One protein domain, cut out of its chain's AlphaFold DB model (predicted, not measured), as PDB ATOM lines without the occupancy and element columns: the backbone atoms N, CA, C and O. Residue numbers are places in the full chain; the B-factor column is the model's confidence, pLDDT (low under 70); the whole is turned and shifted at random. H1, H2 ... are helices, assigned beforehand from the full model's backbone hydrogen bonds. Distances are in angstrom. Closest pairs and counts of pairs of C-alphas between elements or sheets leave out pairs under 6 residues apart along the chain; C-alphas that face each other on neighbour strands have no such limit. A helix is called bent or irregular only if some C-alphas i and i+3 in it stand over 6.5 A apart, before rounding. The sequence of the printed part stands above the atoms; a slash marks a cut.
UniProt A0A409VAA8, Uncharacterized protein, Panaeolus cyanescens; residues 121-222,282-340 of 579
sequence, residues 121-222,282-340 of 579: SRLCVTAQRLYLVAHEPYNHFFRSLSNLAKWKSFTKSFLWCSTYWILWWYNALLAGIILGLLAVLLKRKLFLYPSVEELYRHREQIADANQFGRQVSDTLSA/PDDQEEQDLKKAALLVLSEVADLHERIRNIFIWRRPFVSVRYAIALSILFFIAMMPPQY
ATOM      1  N   SER A 121     -22.502 -23.964  35.590       87.81
ATOM      2  CA  SER A 121     -22.625 -25.129  36.461       87.81
ATOM      3  C   SER A 121     -21.407 -26.062  36.378       87.81
ATOM      4  O   SER A 121     -20.842 -26.436  37.406       87.81
ATOM      5  N   ARG A 122     -20.920 -26.375  35.165       89.25
ATOM      6  CA  ARG A 122     -19.702 -27.184  34.972       89.25
ATOM      7  C   ARG A 122     -18.454 -26.477  35.482       89.25
ATOM      8  O   ARG A 122     -17.604 -27.126  36.092       89.25
ATOM      9  N   LEU A 123     -18.350 -25.164  35.274       89.56
ATOM     10  CA  LEU A 123     -17.252 -24.371  35.822       89.56
ATOM     11  C   LEU A 123     -17.240 -24.433  37.355       89.56
ATOM     12  O   LEU A 123     -16.197 -24.724  37.934       89.56
ATOM     13  N   CYS A 124     -18.391 -24.242  38.003       90.12
ATOM     14  CA  CYS A 124     -18.529 -24.338  39.457       90.12
ATOM     15  C   CYS A 124     -18.102 -25.714  39.976       90.12
ATOM     16  O   CYS A 124     -17.302 -25.788  40.904       90.12
ATOM     17  N   VAL A 125     -18.561 -26.806  39.357       90.94
ATOM     18  CA  VAL A 125     -18.170 -28.174  39.749       90.94
ATOM     19  C   VAL A 125     -16.675 -28.397  39.581       90.94
ATOM     20  O   VAL A 125     -16.021 -28.943  40.466       90.94
ATOM     21  N   THR A 126     -16.115 -27.959  38.458       92.31
ATOM     22  CA  THR A 126     -14.684 -28.109  38.181       92.31
ATOM     23  C   THR A 126     -13.854 -27.312  39.187       92.31
ATOM     24  O   THR A 126     -12.869 -27.818  39.722       92.31
ATOM     25  N   ALA A 127     -14.299 -26.103  39.539       91.75
ATOM     26  CA  ALA A 127     -13.682 -25.286  40.574       91.75
ATOM     27  C   ALA A 127     -13.803 -25.920  41.973       91.75
ATOM     28  O   ALA A 127     -12.839 -25.886  42.733       91.75
ATOM     29  N   GLN A 128     -14.938 -26.545  42.310       92.88
ATOM     30  CA  GLN A 128     -15.111 -27.310  43.554       92.88
ATOM     31  C   GLN A 128     -14.154 -28.505  43.626       92.88
ATOM     32  O   GLN A 128     -13.522 -28.723  44.660       92.88
ATOM     33  N   ARG A 129     -14.029 -29.273  42.534       93.19
ATOM     34  CA  ARG A 129     -13.084 -30.397  42.429       93.19
ATOM     35  C   ARG A 129     -11.654 -29.911  42.620       93.19
ATOM     36  O   ARG A 129     -10.952 -30.407  43.497       93.19
ATOM     37  N   LEU A 130     -11.258 -28.872  41.885       93.44
ATOM     38  CA  LEU A 130      -9.927 -28.294  42.016       93.44
ATOM     39  C   LEU A 130      -9.670 -27.774  43.435       93.44
ATOM     40  O   LEU A 130      -8.597 -28.013  43.982       93.44
ATOM     41  N   TYR A 131     -10.649 -27.115  44.061       93.75
ATOM     42  CA  TYR A 131     -10.537 -26.653  45.444       93.75
ATOM     43  C   TYR A 131     -10.302 -27.819  46.409       93.75
ATOM     44  O   TYR A 131      -9.390 -27.751  47.228       93.75
ATOM     45  N   LEU A 132     -11.056 -28.914  46.291       92.50
ATOM     46  CA  LEU A 132     -10.894 -30.083  47.164       92.50
ATOM     47  C   LEU A 132      -9.521 -30.729  47.062       92.50
ATOM     48  O   LEU A 132      -8.995 -31.229  48.054       92.50
ATOM     49  N   VAL A 133      -8.952 -30.746  45.863       93.00
ATOM     50  CA  VAL A 133      -7.701 -31.458  45.626       93.00
ATOM     51  C   VAL A 133      -6.494 -30.554  45.865       93.00
ATOM     52  O   VAL A 133      -5.487 -31.010  46.400       93.00
ATOM     53  N   ALA A 134      -6.590 -29.266  45.528       91.31
ATOM     54  CA  ALA A 134      -5.489 -28.322  45.667       91.31
ATOM     55  C   ALA A 134      -5.493 -27.574  47.012       91.31
ATOM     56  O   ALA A 134      -4.431 -27.255  47.536       91.31
ATOM     57  N   HIS A 135      -6.637 -27.266  47.624       89.94
ATOM     58  CA  HIS A 135      -6.631 -26.333  48.755       89.94
ATOM     59  C   HIS A 135      -5.831 -26.859  49.952       89.94
ATOM     60  O   HIS A 135      -4.928 -26.179  50.438       89.94
ATOM     61  N   GLU A 136      -6.139 -28.060  50.439       87.19
ATOM     62  CA  GLU A 136      -5.529 -28.579  51.662       87.19
ATOM     63  C   GLU A 136      -4.016 -28.844  51.542       87.19
ATOM     64  O   GLU A 136      -3.263 -28.266  52.343       87.19
ATOM     65  N   PRO A 137      -3.531 -29.661  50.581       89.06
ATOM     66  CA  PRO A 137      -2.116 -30.021  50.543       89.06
ATOM     67  C   PRO A 137      -1.234 -28.791  50.323       89.06
ATOM     68  O   PRO A 137      -0.221 -28.629  51.007       89.06
ATOM     69  N   TYR A 138      -1.651 -27.874  49.446       92.12
ATOM     70  CA  TYR A 138      -0.887 -26.662  49.169       92.12
ATOM     71  C   TYR A 138      -0.958 -25.662  50.326       92.12
ATOM     72  O   TYR A 138       0.065 -25.091  50.698       92.12
ATOM     73  N   ASN A 139      -2.115 -25.474  50.968       91.50
ATOM     74  CA  ASN A 139      -2.216 -24.584  52.126       91.50
ATOM     75  C   ASN A 139      -1.348 -25.081  53.295       91.50
ATOM     76  O   ASN A 139      -0.636 -24.286  53.912       91.50
ATOM     77  N   HIS A 140      -1.350 -26.386  53.585       91.56
ATOM     78  CA  HIS A 140      -0.466 -26.953  54.604       91.56
ATOM     79  C   HIS A 140       1.012 -26.798  54.219       91.56
ATOM     80  O   HIS A 140       1.832 -26.409  55.059       91.56
ATOM     81  N   PHE A 141       1.351 -27.044  52.951       92.88
ATOM     82  CA  PHE A 141       2.699 -26.864  52.417       92.88
ATOM     83  C   PHE A 141       3.187 -25.417  52.568       92.88
ATOM     84  O   PHE A 141       4.202 -25.184  53.226       92.88
ATOM     85  N   PHE A 142       2.441 -24.430  52.065       93.94
ATOM     86  CA  PHE A 142       2.829 -23.019  52.128       93.94
ATOM     87  C   PHE A 142       2.852 -22.471  53.557       93.94
ATOM     88  O   PHE A 142       3.740 -21.691  53.900       93.94
ATOM     89  N   ARG A 143       1.929 -22.898  54.433       95.38
ATOM     90  CA  ARG A 143       1.980 -22.540  55.863       95.38
ATOM     91  C   ARG A 143       3.213 -23.117  56.542       95.38
ATOM     92  O   ARG A 143       3.866 -22.405  57.302       95.38
ATOM     93  N   SER A 144       3.540 -24.378  56.267       94.50
ATOM     94  CA  SER A 144       4.751 -25.014  56.789       94.50
ATOM     95  C   SER A 144       5.987 -24.273  56.295       94.50
ATOM     96  O   SER A 144       6.786 -23.830  57.114       94.50
ATOM     97  N   LEU A 145       6.085 -24.015  54.990       95.19
ATOM     98  CA  LEU A 145       7.185 -23.268  54.385       95.19
ATOM     99  C   LEU A 145       7.324 -21.858  54.983       95.19
ATOM    100  O   LEU A 145       8.425 -21.442  55.329       95.19
ATOM    101  N   SER A 146       6.210 -21.152  55.196       96.69
ATOM    102  CA  SER A 146       6.205 -19.838  55.851       96.69
ATOM    103  C   SER A 146       6.663 -19.909  57.311       96.69
ATOM    104  O   SER A 146       7.413 -19.045  57.764       96.69
ATOM    105  N   ASN A 147       6.252 -20.939  58.057       96.94
ATOM    106  CA  ASN A 147       6.684 -21.145  59.440       96.94
ATOM    107  C   ASN A 147       8.180 -21.482  59.534       96.94
ATOM    108  O   ASN A 147       8.837 -20.996  60.458       96.94
ATOM    109  N   LEU A 148       8.704 -22.273  58.588       96.75
ATOM    110  CA  LEU A 148      10.136 -22.562  58.458       96.75
ATOM    111  C   LEU A 148      10.917 -21.284  58.123       96.75
ATOM    112  O   LEU A 148      11.892 -20.975  58.798       96.75
ATOM    113  N   ALA A 149      10.452 -20.501  57.145       97.00
ATOM    114  CA  ALA A 149      11.095 -19.248  56.743       97.00
ATOM    115  C   ALA A 149      11.129 -18.207  57.875       97.00
ATOM    116  O   ALA A 149      12.094 -17.463  58.010       97.00
ATOM    117  N   LYS A 150      10.091 -18.173  58.721       97.62
ATOM    118  CA  LYS A 150      10.009 -17.294  59.903       97.62
ATOM    119  C   LYS A 150      10.706 -17.859  61.143       97.62
ATOM    120  O   LYS A 150      10.626 -17.234  62.196       97.62
ATOM    121  N   TRP A 151      11.324 -19.039  61.054       97.94
ATOM    122  CA  TRP A 151      11.979 -19.718  62.177       97.94
ATOM    123  C   TRP A 151      11.089 -19.884  63.421       97.94
ATOM    124  O   TRP A 151      11.583 -19.931  64.546       97.94
ATOM    125  N   LYS A 152       9.764 -20.024  63.239       97.50
ATOM    126  CA  LYS A 152       8.793 -20.066  64.355       97.50
ATOM    127  C   LYS A 152       9.107 -21.179  65.364       97.50
ATOM    128  O   LYS A 152       8.839 -21.042  66.552       97.50
ATOM    129  N   SER A 153       9.681 -22.277  64.882       97.50
ATOM    130  CA  SER A 153      10.272 -23.330  65.706       97.50
ATOM    131  C   SER A 153      11.749 -23.476  65.355       97.50
ATOM    132  O   SER A 153      12.066 -24.038  64.300       97.50
ATOM    133  N   PHE A 154      12.632 -22.990  66.230       97.88
ATOM    134  CA  PHE A 154      14.077 -22.961  65.997       97.88
ATOM    135  C   PHE A 154      14.633 -24.346  65.644       97.88
ATOM    136  O   PHE A 154      15.211 -24.509  64.578       97.88
ATOM    137  N   THR A 155      14.355 -25.371  66.456       98.06
ATOM    138  CA  THR A 155      14.891 -26.730  66.263       98.06
ATOM    139  C   THR A 155      14.515 -27.338  64.912       98.06
ATOM    140  O   THR A 155      15.376 -27.850  64.204       98.06
ATOM    141  N   LYS A 156      13.234 -27.258  64.514       96.94
ATOM    142  CA  LYS A 156      12.786 -27.804  63.219       96.94
ATOM    143  C   LYS A 156      13.386 -27.018  62.056       96.94
ATOM    144  O   LYS A 156      13.845 -27.621  61.095       96.94
ATOM    145  N   SER A 157      13.390 -25.689  62.145       98.00
ATOM    146  CA  SER A 157      13.903 -24.827  61.073       98.00
ATOM    147  C   SER A 157      15.412 -25.011  60.902       98.00
ATOM    148  O   SER A 157      15.879 -25.137  59.777       98.00
ATOM    149  N   PHE A 158      16.152 -25.144  62.009       98.12
ATOM    150  CA  PHE A 158      17.577 -25.467  62.008       98.12
ATOM    151  C   PHE A 158      17.848 -26.833  61.376       98.12
ATOM    152  O   PHE A 158      18.699 -26.927  60.497       98.12
ATOM    153  N   LEU A 159      17.095 -27.874  61.755       97.88
ATOM    154  CA  LEU A 159      17.241 -29.216  61.184       97.88
ATOM    155  C   LEU A 159      17.009 -29.222  59.666       97.88
ATOM    156  O   LEU A 159      17.822 -29.769  58.923       97.88
ATOM    157  N   TRP A 160      15.930 -28.590  59.193       97.00
ATOM    158  CA  TRP A 160      15.630 -28.500  57.760       97.00
ATOM    159  C   TRP A 160      16.648 -27.642  57.003       97.00
ATOM    160  O   TRP A 160      17.060 -28.024  55.913       97.00
ATOM    161  N   CYS A 161      17.098 -26.527  57.586       97.94
ATOM    162  CA  CYS A 161      18.150 -25.681  57.020       97.94
ATOM    163  C   CYS A 161      19.479 -26.445  56.910       97.94
ATOM    164  O   CYS A 161      20.101 -26.460  55.853       97.94
ATOM    165  N   SER A 162      19.884 -27.149  57.970       98.19
ATOM    166  CA  SER A 162      21.081 -27.992  57.972       98.19
ATOM    167  C   SER A 162      20.977 -29.111  56.935       98.19
ATOM    168  O   SER A 162      21.885 -29.272  56.124       98.19
ATOM    169  N   THR A 163      19.840 -29.814  56.877       97.44
ATOM    170  CA  THR A 163      19.584 -30.859  55.871       97.44
ATOM    171  C   THR A 163      19.664 -30.296  54.453       97.44
ATOM    172  O   THR A 163      20.282 -30.909  53.588       97.44
ATOM    173  N   TYR A 164      19.092 -29.113  54.214       97.69
ATOM    174  CA  TYR A 164      19.181 -28.419  52.932       97.69
ATOM    175  C   TYR A 164      20.635 -28.130  52.545       97.69
ATOM    176  O   TYR A 164      21.037 -28.477  51.440       97.69
ATOM    177  N   TRP A 165      21.436 -27.553  53.446       98.31
ATOM    178  CA  TRP A 165      22.841 -27.238  53.164       98.31
ATOM    179  C   TRP A 165      23.690 -28.486  52.937       98.31
ATOM    180  O   TRP A 165      24.531 -28.487  52.044       98.31
ATOM    181  N   ILE A 166      23.436 -29.561  53.686       98.12
ATOM    182  CA  ILE A 166      24.086 -30.859  53.481       98.12
ATOM    183  C   ILE A 166      23.720 -31.416  52.099       98.12
ATOM    184  O   ILE A 166      24.606 -31.749  51.317       98.12
ATOM    185  N   LEU A 167      22.428 -31.478  51.754       96.81
ATOM    186  CA  LEU A 167      21.983 -31.969  50.445       96.81
ATOM    187  C   LEU A 167      22.508 -31.104  49.297       96.81
ATOM    188  O   LEU A 167      22.883 -31.636  48.257       96.81
ATOM    189  N   TRP A 168      22.551 -29.787  49.479       97.25
ATOM    190  CA  TRP A 168      23.111 -28.859  48.505       97.25
ATOM    191  C   TRP A 168      24.614 -29.091  48.311       97.25
ATOM    192  O   TRP A 168      25.056 -29.225  47.173       97.25
ATOM    193  N   TRP A 169      25.376 -29.248  49.399       97.38
ATOM    194  CA  TRP A 169      26.814 -29.542  49.359       97.38
ATOM    195  C   TRP A 169      27.134 -30.823  48.572       97.38
ATOM    196  O   TRP A 169      28.089 -30.859  47.801       97.38
ATOM    197  N   TYR A 170      26.301 -31.858  48.712       96.12
ATOM    198  CA  TYR A 170      26.446 -33.121  47.978       96.12
ATOM    199  C   TYR A 170      25.755 -33.141  46.602       96.12
ATOM    200  O   TYR A 170      25.714 -34.191  45.966       96.12
ATOM    201  N   ASN A 171      25.197 -32.020  46.126       94.75
ATOM    202  CA  ASN A 171      24.374 -31.949  44.907       94.75
ATOM    203  C   ASN A 171      23.184 -32.940  44.896       94.75
ATOM    204  O   ASN A 171      22.689 -33.333  43.843       94.75
ATOM    205  N   ALA A 172      22.696 -33.332  46.073       96.12
ATOM    206  CA  ALA A 172      21.661 -34.341  46.290       96.12
ATOM    207  C   ALA A 172      20.256 -33.742  46.494       96.12
ATOM    208  O   ALA A 172      19.337 -34.448  46.903       96.12
ATOM    209  N   LEU A 173      20.059 -32.444  46.235       95.75
ATOM    210  CA  LEU A 173      18.800 -31.740  46.512       95.75
ATOM    211  C   LEU A 173      17.618 -32.350  45.736       95.75
ATOM    212  O   LEU A 173      16.594 -32.680  46.336       95.75
ATOM    213  N   LEU A 174      17.778 -32.577  44.426       94.69
ATOM    214  CA  LEU A 174      16.738 -33.184  43.588       94.69
ATOM    215  C   LEU A 174      16.399 -34.608  44.052       94.69
ATOM    216  O   LEU A 174      15.226 -34.940  44.224       94.69
ATOM    217  N   ALA A 175      17.418 -35.428  44.317       96.62
ATOM    218  CA  ALA A 175      17.228 -36.778  44.838       96.62
ATOM    219  C   ALA A 175      16.549 -36.768  46.213       96.62
ATOM    220  O   ALA A 175      15.665 -37.579  46.454       96.62
ATOM    221  N   GLY A 176      16.887 -35.815  47.085       96.94
ATOM    222  CA  GLY A 176      16.225 -35.620  48.373       96.94
ATOM    223  C   GLY A 176      14.736 -35.298  48.228       96.94
ATOM    224  O   GLY A 176      13.922 -35.857  48.963       96.94
ATOM    225  N   ILE A 177      14.353 -34.464  47.250       96.44
ATOM    226  CA  ILE A 177      12.938 -34.182  46.947       96.44
ATOM    227  C   ILE A 177      12.228 -35.454  46.472       96.44
ATOM    228  O   ILE A 177      11.163 -35.786  46.991       96.44
ATOM    229  N   ILE A 178      12.814 -36.186  45.521       97.56
ATOM    230  CA  ILE A 178      12.214 -37.414  44.977       97.56
ATOM    231  C   ILE A 178      12.102 -38.492  46.059       97.56
ATOM    232  O   ILE A 178      11.059 -39.129  46.181       97.56
ATOM    233  N   LEU A 179      13.135 -38.654  46.891       97.56
ATOM    234  CA  LEU A 179      13.121 -39.560  48.036       97.56
ATOM    235  C   LEU A 179      12.054 -39.149  49.051       97.56
ATOM    236  O   LEU A 179      11.370 -40.010  49.590       97.56
ATOM    237  N   GLY A 180      11.866 -37.847  49.280       96.19
ATOM    238  CA  GLY A 180      10.779 -37.322  50.103       96.19
ATOM    239  C   GLY A 180       9.400 -37.691  49.550       96.19
ATOM    240  O   GLY A 180       8.554 -38.175  50.301       96.19
ATOM    241  N   LEU A 181       9.181 -37.533  48.239       96.62
ATOM    242  CA  LEU A 181       7.938 -37.948  47.575       96.62
ATOM    243  C   LEU A 181       7.720 -39.464  47.680       96.62
ATOM    244  O   LEU A 181       6.630 -39.898  48.056       96.62
ATOM    245  N   LEU A 182       8.759 -40.261  47.420       97.44
ATOM    246  CA  LEU A 182       8.725 -41.716  47.558       97.44
ATOM    247  C   LEU A 182       8.423 -42.127  49.004       97.44
ATOM    248  O   LEU A 182       7.585 -42.993  49.235       97.44
ATOM    249  N   ALA A 183       9.040 -41.468  49.986       97.06
ATOM    250  CA  ALA A 183       8.800 -41.714  51.400       97.06
ATOM    251  C   ALA A 183       7.360 -41.371  51.799       97.06
ATOM    252  O   ALA A 183       6.751 -42.142  52.528       97.06
ATOM    253  N   VAL A 184       6.777 -40.270  51.305       95.19
ATOM    254  CA  VAL A 184       5.359 -39.938  51.547       95.19
ATOM    255  C   VAL A 184       4.433 -40.989  50.930       95.19
ATOM    256  O   VAL A 184       3.487 -41.429  51.586       95.19
ATOM    257  N   LEU A 185       4.723 -41.423  49.703       95.69
ATOM    258  CA  LEU A 185       3.958 -42.455  49.006       95.69
ATOM    259  C   LEU A 185       4.030 -43.805  49.742       95.69
ATOM    260  O   LEU A 185       2.997 -44.425  49.984       95.69
ATOM    261  N   LEU A 186       5.220 -44.235  50.172       95.56
ATOM    262  CA  LEU A 186       5.418 -45.474  50.935       95.56
ATOM    263  C   LEU A 186       4.851 -45.382  52.351       95.56
ATOM    264  O   LEU A 186       4.260 -46.343  52.836       95.56
ATOM    265  N   LYS A 187       4.967 -44.222  53.004       94.88
ATOM    266  CA  LYS A 187       4.378 -43.976  54.321       94.88
ATOM    267  C   LYS A 187       2.873 -44.227  54.286       94.88
ATOM    268  O   LYS A 187       2.364 -44.921  55.151       94.88
ATOM    269  N   ARG A 188       2.165 -43.743  53.264       91.25
ATOM    270  CA  ARG A 188       0.719 -43.998  53.130       91.25
ATOM    271  C   ARG A 188       0.355 -45.467  52.911       91.25
ATOM    272  O   ARG A 188      -0.770 -45.841  53.197       91.25
ATOM    273  N   LYS A 189       1.286 -46.295  52.431       92.06
ATOM    274  CA  LYS A 189       1.099 -47.751  52.353       92.06
ATOM    275  C   LYS A 189       1.370 -48.449  53.686       92.06
ATOM    276  O   LYS A 189       0.725 -49.443  53.991       92.06
ATOM    277  N   LEU A 190       2.378 -47.981  54.424       92.06
ATOM    278  CA  LEU A 190       2.847 -48.607  55.665       92.06
ATOM    279  C   LEU A 190       1.992 -48.239  56.880       92.06
ATOM    280  O   LEU A 190       1.868 -49.039  57.800       92.06
ATOM    281  N   PHE A 191       1.435 -47.030  56.903       87.12
ATOM    282  CA  PHE A 191       0.522 -46.584  57.949       87.12
ATOM    283  C   PHE A 191      -0.921 -46.830  57.510       87.12
ATOM    284  O   PHE A 191      -1.254 -46.582  56.352       87.12
ATOM    285  N   LEU A 192      -1.759 -47.309  58.438       77.19
ATOM    286  CA  LEU A 192      -3.167 -47.605  58.176       77.19
ATOM    287  C   LEU A 192      -3.869 -46.352  57.642       77.19
ATOM    288  O   LEU A 192      -3.802 -45.282  58.252       77.19
ATOM    289  N   TYR A 193      -4.532 -46.499  56.501       77.56
ATOM    290  CA  TYR A 193      -5.286 -45.440  55.840       77.56
ATOM    291  C   TYR A 193      -6.678 -45.969  55.480       77.56
ATOM    292  O   TYR A 193      -6.770 -47.080  54.941       77.56
ATOM    293  N   PRO A 194      -7.760 -45.193  55.685       85.19
ATOM    294  CA  PRO A 194      -7.836 -43.845  56.258       85.19
ATOM    295  C   PRO A 194      -7.979 -43.853  57.787       85.19
ATOM    296  O   PRO A 194      -8.581 -44.757  58.362       85.19
ATOM    297  N   SER A 195      -7.468 -42.814  58.450       89.50
ATOM    298  CA  SER A 195      -7.748 -42.582  59.874       89.50
ATOM    299  C   SER A 195      -9.119 -41.925  60.085       89.50
ATOM    300  O   SER A 195      -9.629 -41.215  59.217       89.50
ATOM    301  N   VAL A 196      -9.719 -42.117  61.266       90.06
ATOM    302  CA  VAL A 196     -11.019 -41.506  61.619       90.06
ATOM    303  C   VAL A 196     -10.970 -39.975  61.503       90.06
ATOM    304  O   VAL A 196     -11.883 -39.348  60.969       90.06
ATOM    305  N   GLU A 197      -9.871 -39.370  61.954       91.00
ATOM    306  CA  GLU A 197      -9.628 -37.927  61.863       91.00
ATOM    307  C   GLU A 197      -9.549 -37.445  60.407       91.00
ATOM    308  O   GLU A 197     -10.080 -36.387  60.072       91.00
ATOM    309  N   GLU A 198      -8.926 -38.222  59.516       89.56
ATOM    310  CA  GLU A 198      -8.891 -37.900  58.085       89.56
ATOM    311  C   GLU A 198     -10.285 -37.945  57.461       89.56
ATOM    312  O   GLU A 198     -10.595 -37.088  56.639       89.56
ATOM    313  N   LEU A 199     -11.140 -38.882  57.877       90.50
ATOM    314  CA  LEU A 199     -12.541 -38.941  57.453       90.50
ATOM    315  C   LEU A 199     -13.321 -37.693  57.892       90.50
ATOM    316  O   LEU A 199     -14.013 -37.082  57.078       90.50
ATOM    317  N   TYR A 200     -13.177 -37.262  59.148       91.50
ATOM    318  CA  TYR A 200     -13.824 -36.035  59.625       91.50
ATOM    319  C   TYR A 200     -13.341 -34.795  58.875       91.50
ATOM    320  O   TYR A 200     -14.166 -34.010  58.401       91.50
ATOM    321  N   ARG A 201     -12.022 -34.649  58.697       91.19
ATOM    322  CA  ARG A 201     -11.456 -33.558  57.890       91.19
ATOM    323  C   ARG A 201     -11.939 -33.613  56.454       91.19
ATOM    324  O   ARG A 201     -12.246 -32.577  55.878       91.19
ATOM    325  N   HIS A 202     -12.047 -34.805  55.877       90.06
ATOM    326  CA  HIS A 202     -12.531 -34.956  54.516       90.06
ATOM    327  C   HIS A 202     -13.983 -34.484  54.371       90.06
ATOM    328  O   HIS A 202     -14.300 -33.754  53.430       90.06
ATOM    329  N   ARG A 203     -14.856 -34.807  55.332       92.69
ATOM    330  CA  ARG A 203     -16.239 -34.302  55.363       92.69
ATOM    331  C   ARG A 203     -16.299 -32.781  55.488       92.69
ATOM    332  O   ARG A 203     -17.074 -32.147  54.771       92.69
ATOM    333  N   GLU A 204     -15.478 -32.195  56.358       93.06
ATOM    334  CA  GLU A 204     -15.368 -30.737  56.503       93.06
ATOM    335  C   GLU A 204     -14.920 -30.088  55.186       93.06
ATOM    336  O   GLU A 204     -15.536 -29.135  54.718       93.06
ATOM    337  N   GLN A 205     -13.926 -30.667  54.512       90.56
ATOM    338  CA  GLN A 205     -13.464 -30.185  53.210       90.56
ATOM    339  C   GLN A 205     -14.550 -30.255  52.139       90.56
ATOM    340  O   GLN A 205     -14.676 -29.328  51.341       90.56
ATOM    341  N   ILE A 206     -15.335 -31.336  52.106       91.31
ATOM    342  CA  ILE A 206     -16.476 -31.456  51.192       91.31
ATOM    343  C   ILE A 206     -17.493 -30.347  51.474       91.31
ATOM    344  O   ILE A 206     -17.989 -29.726  50.530       91.31
ATOM    345  N   ALA A 207     -17.792 -30.064  52.744       92.44
ATOM    346  CA  ALA A 207     -18.690 -28.976  53.120       92.44
ATOM    347  C   ALA A 207     -18.148 -27.605  52.674       92.44
ATOM    348  O   ALA A 207     -18.872 -26.854  52.016       92.44
ATOM    349  N   ASP A 208     -16.868 -27.330  52.931       92.25
ATOM    350  CA  ASP A 208     -16.177 -26.106  52.510       92.25
ATOM    351  C   ASP A 208     -16.185 -25.938  50.987       92.25
ATOM    352  O   ASP A 208     -16.452 -24.853  50.470       92.25
ATOM    353  N   ALA A 209     -15.922 -27.011  50.243       91.38
ATOM    354  CA  ALA A 209     -15.935 -26.987  48.788       91.38
ATOM    355  C   ALA A 209     -17.339 -26.740  48.233       91.38
ATOM    356  O   ALA A 209     -17.511 -25.954  47.302       91.38
ATOM    357  N   ASN A 210     -18.361 -27.360  48.826       91.25
ATOM    358  CA  ASN A 210     -19.749 -27.105  48.457       91.25
ATOM    359  C   ASN A 210     -20.119 -25.637  48.706       91.25
ATOM    360  O   ASN A 210     -20.730 -25.012  47.837       91.25
ATOM    361  N   GLN A 211     -19.710 -25.069  49.845       92.19
ATOM    362  CA  GLN A 211     -19.902 -23.649  50.144       92.19
ATOM    363  C   GLN A 211     -19.171 -22.758  49.134       92.19
ATOM    364  O   GLN A 211     -19.758 -21.803  48.628       92.19
ATOM    365  N   PHE A 212     -17.923 -23.086  48.800       91.75
ATOM    366  CA  PHE A 212     -17.143 -22.362  47.802       91.75
ATOM    367  C   PHE A 212     -17.833 -22.365  46.436       91.75
ATOM    368  O   PHE A 212     -18.014 -21.309  45.838       91.75
ATOM    369  N   GLY A 213     -18.299 -23.520  45.953       89.38
ATOM    370  CA  GLY A 213     -18.989 -23.562  44.663       89.38
ATOM    371  C   GLY A 213     -20.336 -22.839  44.660       89.38
ATOM    372  O   GLY A 213     -20.698 -22.290  43.625       89.38
ATOM    373  N   ARG A 214     -21.042 -22.753  45.801       89.69
ATOM    374  CA  ARG A 214     -22.220 -21.875  45.935       89.69
ATOM    375  C   ARG A 214     -21.829 -20.410  45.781       89.69
ATOM    376  O   ARG A 214     -22.411 -19.727  44.960       89.69
ATOM    377  N   GLN A 215     -20.779 -19.963  46.470       90.31
ATOM    378  CA  GLN A 215     -20.288 -18.586  46.342       90.31
ATOM    379  C   GLN A 215     -19.865 -18.250  44.906       90.31
ATOM    380  O   GLN A 215     -20.173 -17.166  44.416       90.31
ATOM    381  N   VAL A 216     -19.186 -19.177  44.221       87.88
ATOM    382  CA  VAL A 216     -18.806 -19.009  42.809       87.88
ATOM    383  C   VAL A 216     -20.049 -18.949  41.917       87.88
ATOM    384  O   VAL A 216     -20.130 -18.069  41.066       87.88
ATOM    385  N   SER A 217     -21.033 -19.822  42.142       88.25
ATOM    386  CA  SER A 217     -22.299 -19.823  41.403       88.25
ATOM    387  C   SER A 217     -23.086 -18.528  41.606       88.25
ATOM    388  O   SER A 217     -23.498 -17.914  40.628       88.25
ATOM    389  N   ASP A 218     -23.245 -18.083  42.854       88.38
ATOM    390  CA  ASP A 218     -23.961 -16.854  43.208       88.38
ATOM    391  C   ASP A 218     -23.292 -15.641  42.547       88.38
ATOM    392  O   ASP A 218     -23.962 -14.805  41.942       88.38
ATOM    393  N   THR A 219     -21.956 -15.589  42.580       85.12
ATOM    394  CA  THR A 219     -21.173 -14.510  41.959       85.12
ATOM    395  C   THR A 219     -21.308 -14.513  40.436       85.12
ATOM    396  O   THR A 219     -21.460 -13.455  39.839       85.12
ATOM    397  N   LEU A 220     -21.280 -15.685  39.795       83.19
ATOM    398  CA  LEU A 220     -21.405 -15.796  38.337       83.19
ATOM    399  C   LEU A 220     -22.834 -15.584  37.834       83.19
ATOM    400  O   LEU A 220     -23.023 -15.219  36.679       83.19
ATOM    401  N   SER A 221     -23.832 -15.813  38.686       83.50
ATOM    402  CA  SER A 221     -25.232 -15.519  38.373       83.50
ATOM    403  C   SER A 221     -25.572 -14.027  38.476       83.50
ATOM    404  O   SER A 221     -26.624 -13.605  37.997       83.50
ATOM    405  N   ALA A 222     -24.695 -13.214  39.079       85.69
ATOM    406  CA  ALA A 222     -24.917 -11.783  39.204       85.69
ATOM    407  C   ALA A 222     -24.781 -11.096  37.824       85.69
ATOM    408  O   ALA A 222     -23.732 -11.201  37.187       85.69
ATOM    409  N   PRO A 282     -20.245 -11.156  17.401       71.12
ATOM    410  CA  PRO A 282     -18.957 -11.765  17.038       71.12
ATOM    411  C   PRO A 282     -17.864 -11.584  18.106       71.12
ATOM    412  O   PRO A 282     -17.053 -12.488  18.294       71.12
ATOM    413  N   ASP A 283     -17.890 -10.480  18.861       68.56
ATOM    414  CA  ASP A 283     -17.006 -10.273  20.019       68.56
ATOM    415  C   ASP A 283     -17.275 -11.294  21.153       68.56
ATOM    416  O   ASP A 283     -16.382 -11.610  21.939       68.56
ATOM    417  N   ASP A 284     -18.475 -11.888  21.206       78.06
ATOM    418  CA  ASP A 284     -18.828 -12.921  22.183       78.06
ATOM    419  C   ASP A 284     -18.241 -14.294  21.817       78.06
ATOM    420  O   ASP A 284     -18.046 -15.121  22.711       78.06
ATOM    421  N   GLN A 285     -17.910 -14.556  20.546       85.88
ATOM    422  CA  GLN A 285     -17.377 -15.855  20.122       85.88
ATOM    423  C   GLN A 285     -15.963 -16.093  20.670       85.88
ATOM    424  O   GLN A 285     -15.700 -17.151  21.247       85.88
ATOM    425  N   GLU A 286     -15.069 -15.104  20.563       86.56
ATOM    426  CA  GLU A 286     -13.722 -15.198  21.145       86.56
ATOM    427  C   GLU A 286     -13.794 -15.354  22.668       86.56
ATOM    428  O   GLU A 286     -13.101 -16.192  23.250       86.56
ATOM    429  N   GLU A 287     -14.686 -14.611  23.332       84.06
ATOM    430  CA  GLU A 287     -14.911 -14.774  24.765       84.06
ATOM    431  C   GLU A 287     -15.429 -16.171  25.120       84.06
ATOM    432  O   GLU A 287     -15.006 -16.751  26.124       84.06
ATOM    433  N   GLN A 288     -16.363 -16.716  24.341       83.94
ATOM    434  CA  GLN A 288     -16.886 -18.063  24.541       83.94
ATOM    435  C   GLN A 288     -15.801 -19.121  24.344       83.94
ATOM    436  O   GLN A 288     -15.728 -20.067  25.132       83.94
ATOM    437  N   ASP A 289     -14.930 -18.959  23.354       87.44
ATOM    438  CA  ASP A 289     -13.848 -19.903  23.091       87.44
ATOM    439  C   ASP A 289     -12.751 -19.817  24.161       87.44
ATOM    440  O   ASP A 289     -12.277 -20.852  24.638       87.44
ATOM    441  N   LEU A 290     -12.455 -18.618  24.676       87.06
ATOM    442  CA  LEU A 290     -11.623 -18.438  25.868       87.06
ATOM    443  C   LEU A 290     -12.258 -19.075  27.114       87.06
ATOM    444  O   LEU A 290     -11.558 -19.734  27.885       87.06
ATOM    445  N   LYS A 291     -13.577 -18.935  27.315       86.94
ATOM    446  CA  LYS A 291     -14.315 -19.569  28.426       86.94
ATOM    447  C   LYS A 291     -14.258 -21.098  28.327       86.94
ATOM    448  O   LYS A 291     -13.993 -21.762  29.332       86.94
ATOM    449  N   LYS A 292     -14.445 -21.665  27.130       88.50
ATOM    450  CA  LYS A 292     -14.307 -23.110  26.868       88.50
ATOM    451  C   LYS A 292     -12.875 -23.587  27.118       88.50
ATOM    452  O   LYS A 292     -12.689 -24.581  27.817       88.50
ATOM    453  N   ALA A 293     -11.872 -22.865  26.614       89.25
ATOM    454  CA  ALA A 293     -10.464 -23.194  26.818       89.25
ATOM    455  C   ALA A 293     -10.082 -23.146  28.304       89.25
ATOM    456  O   ALA A 293      -9.452 -24.070  28.812       89.25
ATOM    457  N   ALA A 294     -10.524 -22.117  29.033       87.94
ATOM    458  CA  ALA A 294     -10.296 -22.000  30.469       87.94
ATOM    459  C   ALA A 294     -10.957 -23.143  31.253       87.94
ATOM    460  O   ALA A 294     -10.325 -23.711  32.142       87.94
ATOM    461  N   LEU A 295     -12.199 -23.513  30.913       90.44
ATOM    462  CA  LEU A 295     -12.892 -24.648  31.529       90.44
ATOM    463  C   LEU A 295     -12.156 -25.967  31.267       90.44
ATOM    464  O   LEU A 295     -11.985 -26.757  32.194       90.44
ATOM    465  N   LEU A 296     -11.691 -26.185  30.034       90.56
ATOM    466  CA  LEU A 296     -10.922 -27.370  29.658       90.56
ATOM    467  C   LEU A 296      -9.611 -27.447  30.442       90.56
ATOM    468  O   LEU A 296      -9.326 -28.474  31.051       90.56
ATOM    469  N   VAL A 297      -8.852 -26.349  30.500       91.31
ATOM    470  CA  VAL A 297      -7.604 -26.284  31.274       91.31
ATOM    471  C   VAL A 297      -7.873 -26.545  32.756       91.31
ATOM    472  O   VAL A 297      -7.160 -27.328  33.376       91.31
ATOM    473  N   LEU A 298      -8.916 -25.939  33.330       92.25
ATOM    474  CA  LEU A 298      -9.280 -26.153  34.730       92.25
ATOM    475  C   LEU A 298      -9.661 -27.615  35.001       92.25
ATOM    476  O   LEU A 298      -9.286 -28.156  36.041       92.25
ATOM    477  N   SER A 299     -10.377 -28.247  34.068       92.75
ATOM    478  CA  SER A 299     -10.775 -29.653  34.156       92.75
ATOM    479  C   SER A 299      -9.569 -30.578  34.097       92.75
ATOM    480  O   SER A 299      -9.419 -31.421  34.973       92.75
ATOM    481  N   GLU A 300      -8.669 -30.381  33.135       93.56
ATOM    482  CA  GLU A 300      -7.445 -31.180  33.005       93.56
ATOM    483  C   GLU A 300      -6.522 -31.000  34.221       93.56
ATOM    484  O   GLU A 300      -5.946 -31.963  34.725       93.56
ATOM    485  N   VAL A 301      -6.418 -29.782  34.766       94.81
ATOM    486  CA  VAL A 301      -5.650 -29.527  35.995       94.81
ATOM    487  C   VAL A 301      -6.297 -30.204  37.204       94.81
ATOM    488  O   VAL A 301      -5.572 -30.763  38.033       94.81
ATOM    489  N   ALA A 302      -7.628 -30.169  37.327       95.19
ATOM    490  CA  ALA A 302      -8.348 -30.867  38.391       95.19
ATOM    491  C   ALA A 302      -8.148 -32.384  38.282       95.19
ATOM    492  O   ALA A 302      -7.752 -33.014  39.261       95.19
ATOM    493  N   ASP A 303      -8.326 -32.949  37.087       95.25
ATOM    494  CA  ASP A 303      -8.137 -34.373  36.812       95.25
ATOM    495  C   ASP A 303      -6.694 -34.805  37.102       95.25
ATOM    496  O   ASP A 303      -6.482 -35.808  37.781       95.25
ATOM    497  N   LEU A 304      -5.690 -34.032  36.674       95.69
ATOM    498  CA  LEU A 304      -4.281 -34.302  36.969       95.69
ATOM    499  C   LEU A 304      -4.025 -34.354  38.480       95.69
ATOM    500  O   LEU A 304      -3.378 -35.278  38.975       95.69
ATOM    501  N   HIS A 305      -4.533 -33.370  39.223       95.81
ATOM    502  CA  HIS A 305      -4.364 -33.329  40.670       95.81
ATOM    503  C   HIS A 305      -5.088 -34.492  41.362       95.81
ATOM    504  O   HIS A 305      -4.532 -35.064  42.302       95.81
ATOM    505  N   GLU A 306      -6.292 -34.868  40.911       95.38
ATOM    506  CA  GLU A 306      -7.014 -36.040  41.425       95.38
ATOM    507  C   GLU A 306      -6.213 -37.317  41.179       95.38
ATOM    508  O   GLU A 306      -5.998 -38.092  42.107       95.38
ATOM    509  N   ARG A 307      -5.685 -37.503  39.964       96.81
ATOM    510  CA  ARG A 307      -4.845 -38.656  39.602       96.81
ATOM    511  C   ARG A 307      -3.604 -38.738  40.490       96.81
ATOM    512  O   ARG A 307      -3.329 -39.800  41.049       96.81
ATOM    513  N   ILE A 308      -2.902 -37.620  40.704       96.06
ATOM    514  CA  ILE A 308      -1.763 -37.550  41.635       96.06
ATOM    515  C   ILE A 308      -2.212 -37.952  43.043       96.06
ATOM    516  O   ILE A 308      -1.645 -38.874  43.628       96.06
ATOM    517  N   ARG A 309      -3.256 -37.319  43.588       94.94
ATOM    518  CA  ARG A 309      -3.786 -37.641  44.922       94.94
ATOM    519  C   ARG A 309      -4.123 -39.132  45.044       94.94
ATOM    520  O   ARG A 309      -3.758 -39.755  46.041       94.94
ATOM    521  N   ASN A 310      -4.750 -39.709  44.027       95.00
ATOM    522  CA  ASN A 310      -5.206 -41.098  44.005       95.00
ATOM    523  C   ASN A 310      -4.053 -42.102  43.929       95.00
ATOM    524  O   ASN A 310      -4.134 -43.162  44.555       95.00
ATOM    525  N   ILE A 311      -2.946 -41.740  43.269       96.50
ATOM    526  CA  ILE A 311      -1.686 -42.494  43.322       96.50
ATOM    527  C   ILE A 311      -1.152 -42.536  44.761       96.50
ATOM    528  O   ILE A 311      -0.806 -43.611  45.251       96.50
ATOM    529  N   PHE A 312      -1.129 -41.399  45.467       94.88
ATOM    530  CA  PHE A 312      -0.641 -41.327  46.852       94.88
ATOM    531  C   PHE A 312      -1.580 -41.993  47.868       94.88
ATOM    532  O   PHE A 312      -1.114 -42.463  48.903       94.88
ATOM    533  N   ILE A 313      -2.887 -42.030  47.600       92.81
ATOM    534  CA  ILE A 313      -3.895 -42.722  48.423       92.81
ATOM    535  C   ILE A 313      -3.902 -44.243  48.181       92.81
ATOM    536  O   ILE A 313      -4.497 -44.978  48.959       92.81
ATOM    537  N   TRP A 314      -3.201 -44.739  47.156       94.69
ATOM    538  CA  TRP A 314      -3.175 -46.162  46.793       94.69
ATOM    539  C   TRP A 314      -4.532 -46.729  46.350       94.69
ATOM    540  O   TRP A 314      -4.776 -47.924  46.507       94.69
ATOM    541  N   ARG A 315      -5.392 -45.911  45.721       93.31
ATOM    542  CA  ARG A 315      -6.713 -46.369  45.238       93.31
ATOM    543  C   ARG A 315      -6.623 -47.584  44.313       93.31
ATOM    544  O   ARG A 315      -7.409 -48.519  44.423       93.31
ATOM    545  N   ARG A 316      -5.643 -47.575  43.401       94.19
ATOM    546  CA  ARG A 316      -5.269 -48.736  42.585       94.19
ATOM    547  C   ARG A 316      -3.829 -49.126  42.912       94.19
ATOM    548  O   ARG A 316      -2.909 -48.487  42.397       94.19
ATOM    549  N   PRO A 317      -3.598 -50.175  43.722       94.69
ATOM    550  CA  PRO A 317      -2.267 -50.476  44.236       94.69
ATOM    551  C   PRO A 317      -1.265 -50.773  43.119       94.69
ATOM    552  O   PRO A 317      -0.126 -50.330  43.204       94.69
ATOM    553  N   PHE A 318      -1.683 -51.437  42.037       96.25
ATOM    554  CA  PHE A 318      -0.821 -51.714  40.883       96.25
ATOM    555  C   PHE A 318      -0.277 -50.440  40.228       96.25
ATOM    556  O   PHE A 318       0.907 -50.366  39.903       96.25
ATOM    557  N   VAL A 319      -1.124 -49.420  40.079       96.38
ATOM    558  CA  VAL A 319      -0.736 -48.131  39.498       96.38
ATOM    559  C   VAL A 319       0.228 -47.411  40.440       96.38
ATOM    560  O   VAL A 319       1.314 -47.007  40.030       96.38
ATOM    561  N   SER A 320      -0.091 -47.354  41.734       96.62
ATOM    562  CA  SER A 320       0.788 -46.753  42.742       96.62
ATOM    563  C   SER A 320       2.147 -47.455  42.861       96.62
ATOM    564  O   SER A 320       3.157 -46.772  43.011       96.62
ATOM    565  N   VAL A 321       2.217 -48.791  42.726       96.94
ATOM    566  CA  VAL A 321       3.495 -49.528  42.658       96.94
ATOM    567  C   VAL A 321       4.306 -49.098  41.439       96.94
ATOM    568  O   VAL A 321       5.494 -48.816  41.578       96.94
ATOM    569  N   ARG A 322       3.689 -49.012  40.254       97.12
ATOM    570  CA  ARG A 322       4.384 -48.569  39.034       97.12
ATOM    571  C   ARG A 322       4.977 -47.172  39.204       97.12
ATOM    572  O   ARG A 322       6.144 -46.970  38.876       97.12
ATOM    573  N   TYR A 323       4.223 -46.238  39.782       97.31
ATOM    574  CA  TYR A 323       4.729 -44.895  40.075       97.31
ATOM    575  C   TYR A 323       5.788 -44.874  41.182       97.31
ATOM    576  O   TYR A 323       6.733 -44.097  41.092       97.31
ATOM    577  N   ALA A 324       5.707 -45.755  42.183       97.44
ATOM    578  CA  ALA A 324       6.764 -45.918  43.180       97.44
ATOM    579  C   ALA A 324       8.077 -46.407  42.544       97.44
ATOM    580  O   ALA A 324       9.149 -45.894  42.867       97.44
ATOM    581  N   ILE A 325       7.996 -47.359  41.609       98.06
ATOM    582  CA  ILE A 325       9.145 -47.844  40.830       98.06
ATOM    583  C   ILE A 325       9.699 -46.713  39.959       98.06
ATOM    584  O   ILE A 325      10.903 -46.475  39.978       98.06
ATOM    585  N   ALA A 326       8.841 -45.963  39.260       97.00
ATOM    586  CA  ALA A 326       9.259 -44.822  38.447       97.00
ATOM    587  C   ALA A 326       9.958 -43.736  39.283       97.00
ATOM    588  O   ALA A 326      11.022 -43.259  38.897       97.00
ATOM    589  N   LEU A 327       9.418 -43.393  40.460       97.50
ATOM    590  CA  LEU A 327      10.059 -42.474  41.408       97.50
ATOM    591  C   LEU A 327      11.384 -43.030  41.943       97.50
ATOM    592  O   LEU A 327      12.328 -42.270  42.122       97.50
ATOM    593  N   SER A 328      11.483 -44.343  42.159       98.00
ATOM    594  CA  SER A 328      12.732 -44.991  42.580       98.00
ATOM    595  C   SER A 328      13.799 -44.907  41.483       98.00
ATOM    596  O   SER A 328      14.934 -44.534  41.759       98.00
ATOM    597  N   ILE A 329      13.436 -45.172  40.224       97.00
ATOM    598  CA  ILE A 329      14.333 -44.993  39.071       97.00
ATOM    599  C   ILE A 329      14.755 -43.525  38.955       97.00
ATOM    600  O   ILE A 329      15.941 -43.235  38.818       97.00
ATOM    601  N   LEU A 330      13.806 -42.590  39.073       95.81
ATOM    602  CA  LEU A 330      14.087 -41.156  39.023       95.81
ATOM    603  C   LEU A 330      15.015 -40.716  40.164       95.81
ATOM    604  O   LEU A 330      15.876 -39.868  39.947       95.81
ATOM    605  N   PHE A 331      14.891 -41.313  41.351       97.00
ATOM    606  CA  PHE A 331      15.805 -41.092  42.471       97.00
ATOM    607  C   PHE A 331      17.235 -41.520  42.121       97.00
ATOM    608  O   PHE A 331      18.162 -40.739  42.325       97.00
ATOM    609  N   PHE A 332      17.424 -42.706  41.533       96.19
ATOM    610  CA  PHE A 332      18.750 -43.153  41.093       96.19
ATOM    611  C   PHE A 332      19.324 -42.272  39.974       96.19
ATOM    612  O   PHE A 332      20.505 -41.935  40.014       96.19
ATOM    613  N   ILE A 333      18.491 -41.826  39.026       93.81
ATOM    614  CA  ILE A 333      18.895 -40.852  37.997       93.81
ATOM    615  C   ILE A 333      19.318 -39.529  38.651       93.81
ATOM    616  O   ILE A 333      20.335 -38.949  38.278       93.81
ATOM    617  N   ALA A 334      18.585 -39.064  39.662       94.25
ATOM    618  CA  ALA A 334      18.897 -37.837  40.388       94.25
ATOM    619  C   ALA A 334      20.152 -37.932  41.279       94.25
ATOM    620  O   ALA A 334      20.615 -36.910  41.781       94.25
ATOM    621  N   MET A 335      20.712 -39.128  41.475       94.94
ATOM    622  CA  MET A 335      22.006 -39.335  42.138       94.94
ATOM    623  C   MET A 335      23.184 -39.337  41.154       94.94
ATOM    624  O   MET A 335      24.337 -39.423  41.580       94.94
ATOM    625  N   MET A 336      22.931 -39.242  39.845       94.62
ATOM    626  CA  MET A 336      23.998 -39.207  38.847       94.62
ATOM    627  C   MET A 336      24.822 -37.907  38.915       94.62
ATOM    628  O   MET A 336      24.303 -36.854  39.290       94.62
ATOM    629  N   PRO A 337      26.105 -37.942  38.498       92.94
ATOM    630  CA  PRO A 337      26.954 -36.756  38.446       92.94
ATOM    631  C   PRO A 337      26.341 -35.602  37.629       92.94
ATOM    632  O   PRO A 337      25.754 -35.861  36.572       92.94
ATOM    633  N   PRO A 338      26.564 -34.327  38.013       89.25
ATOM    634  CA  PRO A 338      25.878 -33.192  37.400       89.25
ATOM    635  C   PRO A 338      26.036 -33.032  35.887       89.25
ATOM    636  O   PRO A 338      25.133 -32.544  35.212       89.25
ATOM    637  N   GLN A 339      27.152 -33.506  35.329       91.88
ATOM    638  CA  GLN A 339      27.391 -33.528  33.883       91.88
ATOM    639  C   GLN A 339      26.294 -34.262  33.095       91.88
ATOM    640  O   GLN A 339      26.028 -33.930  31.939       91.88
ATOM    641  N   TYR A 340      25.632 -35.243  33.713       92.69
ATOM    642  CA  TYR A 340      24.548 -35.984  33.084       92.69
ATOM    643  C   TYR A 340      23.208 -35.246  33.158       92.69
ATOM    644  O   TYR A 340      22.365 -35.497  32.306       92.69
TER     645      TYR A 340
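What this domain is: This is residues 121 to 222 and 282 to 340 of the 579 residues of an uncharacterized protein of Panaeolus cyanescens (UniProt A0A409VAA8). Helices make an open triangular frame: H4, H1a and H5 side by side, H3 beside H6, H1b and H2 completing the loop. The printed part has 161 residues with six named helices, H1 to H6 in order, all helix. It is loose, radius of gyration of the C-alphas 20.1 A, spanning 58 by 40 by 38 A.

How they stand to each other: Start at H1, residues 121 to 149, assigned as one helix by its hydrogen bonds but bent: C-alphas 133, ending arm H1a, and 136, beginning H1b, are 7.0 A apart. H1a touches H5, residues 282 to 313; C-alphas 130 and 302 come closest, 4.7 A. H3, residues 173 to 190, touches H6, residues 317 to 334; C-alphas 175 and 334 come closest, 4.9 A. In H3 13 of 14 and in H5 26 of 28 O i to N i+4 pairs are within hydrogen-bond range.

Where its parts are: Find C-alpha 121 at (-22.625, -25.129, 36.461) and C-alpha 334 at (18.897, -37.837, 40.388). H2 is residues 154 to 169, H4 196 to 221.

The domain as a whole: Across the cut, C-alphas 222 and 282 are 23.0 A apart; residue 283 is under pLDDT 70.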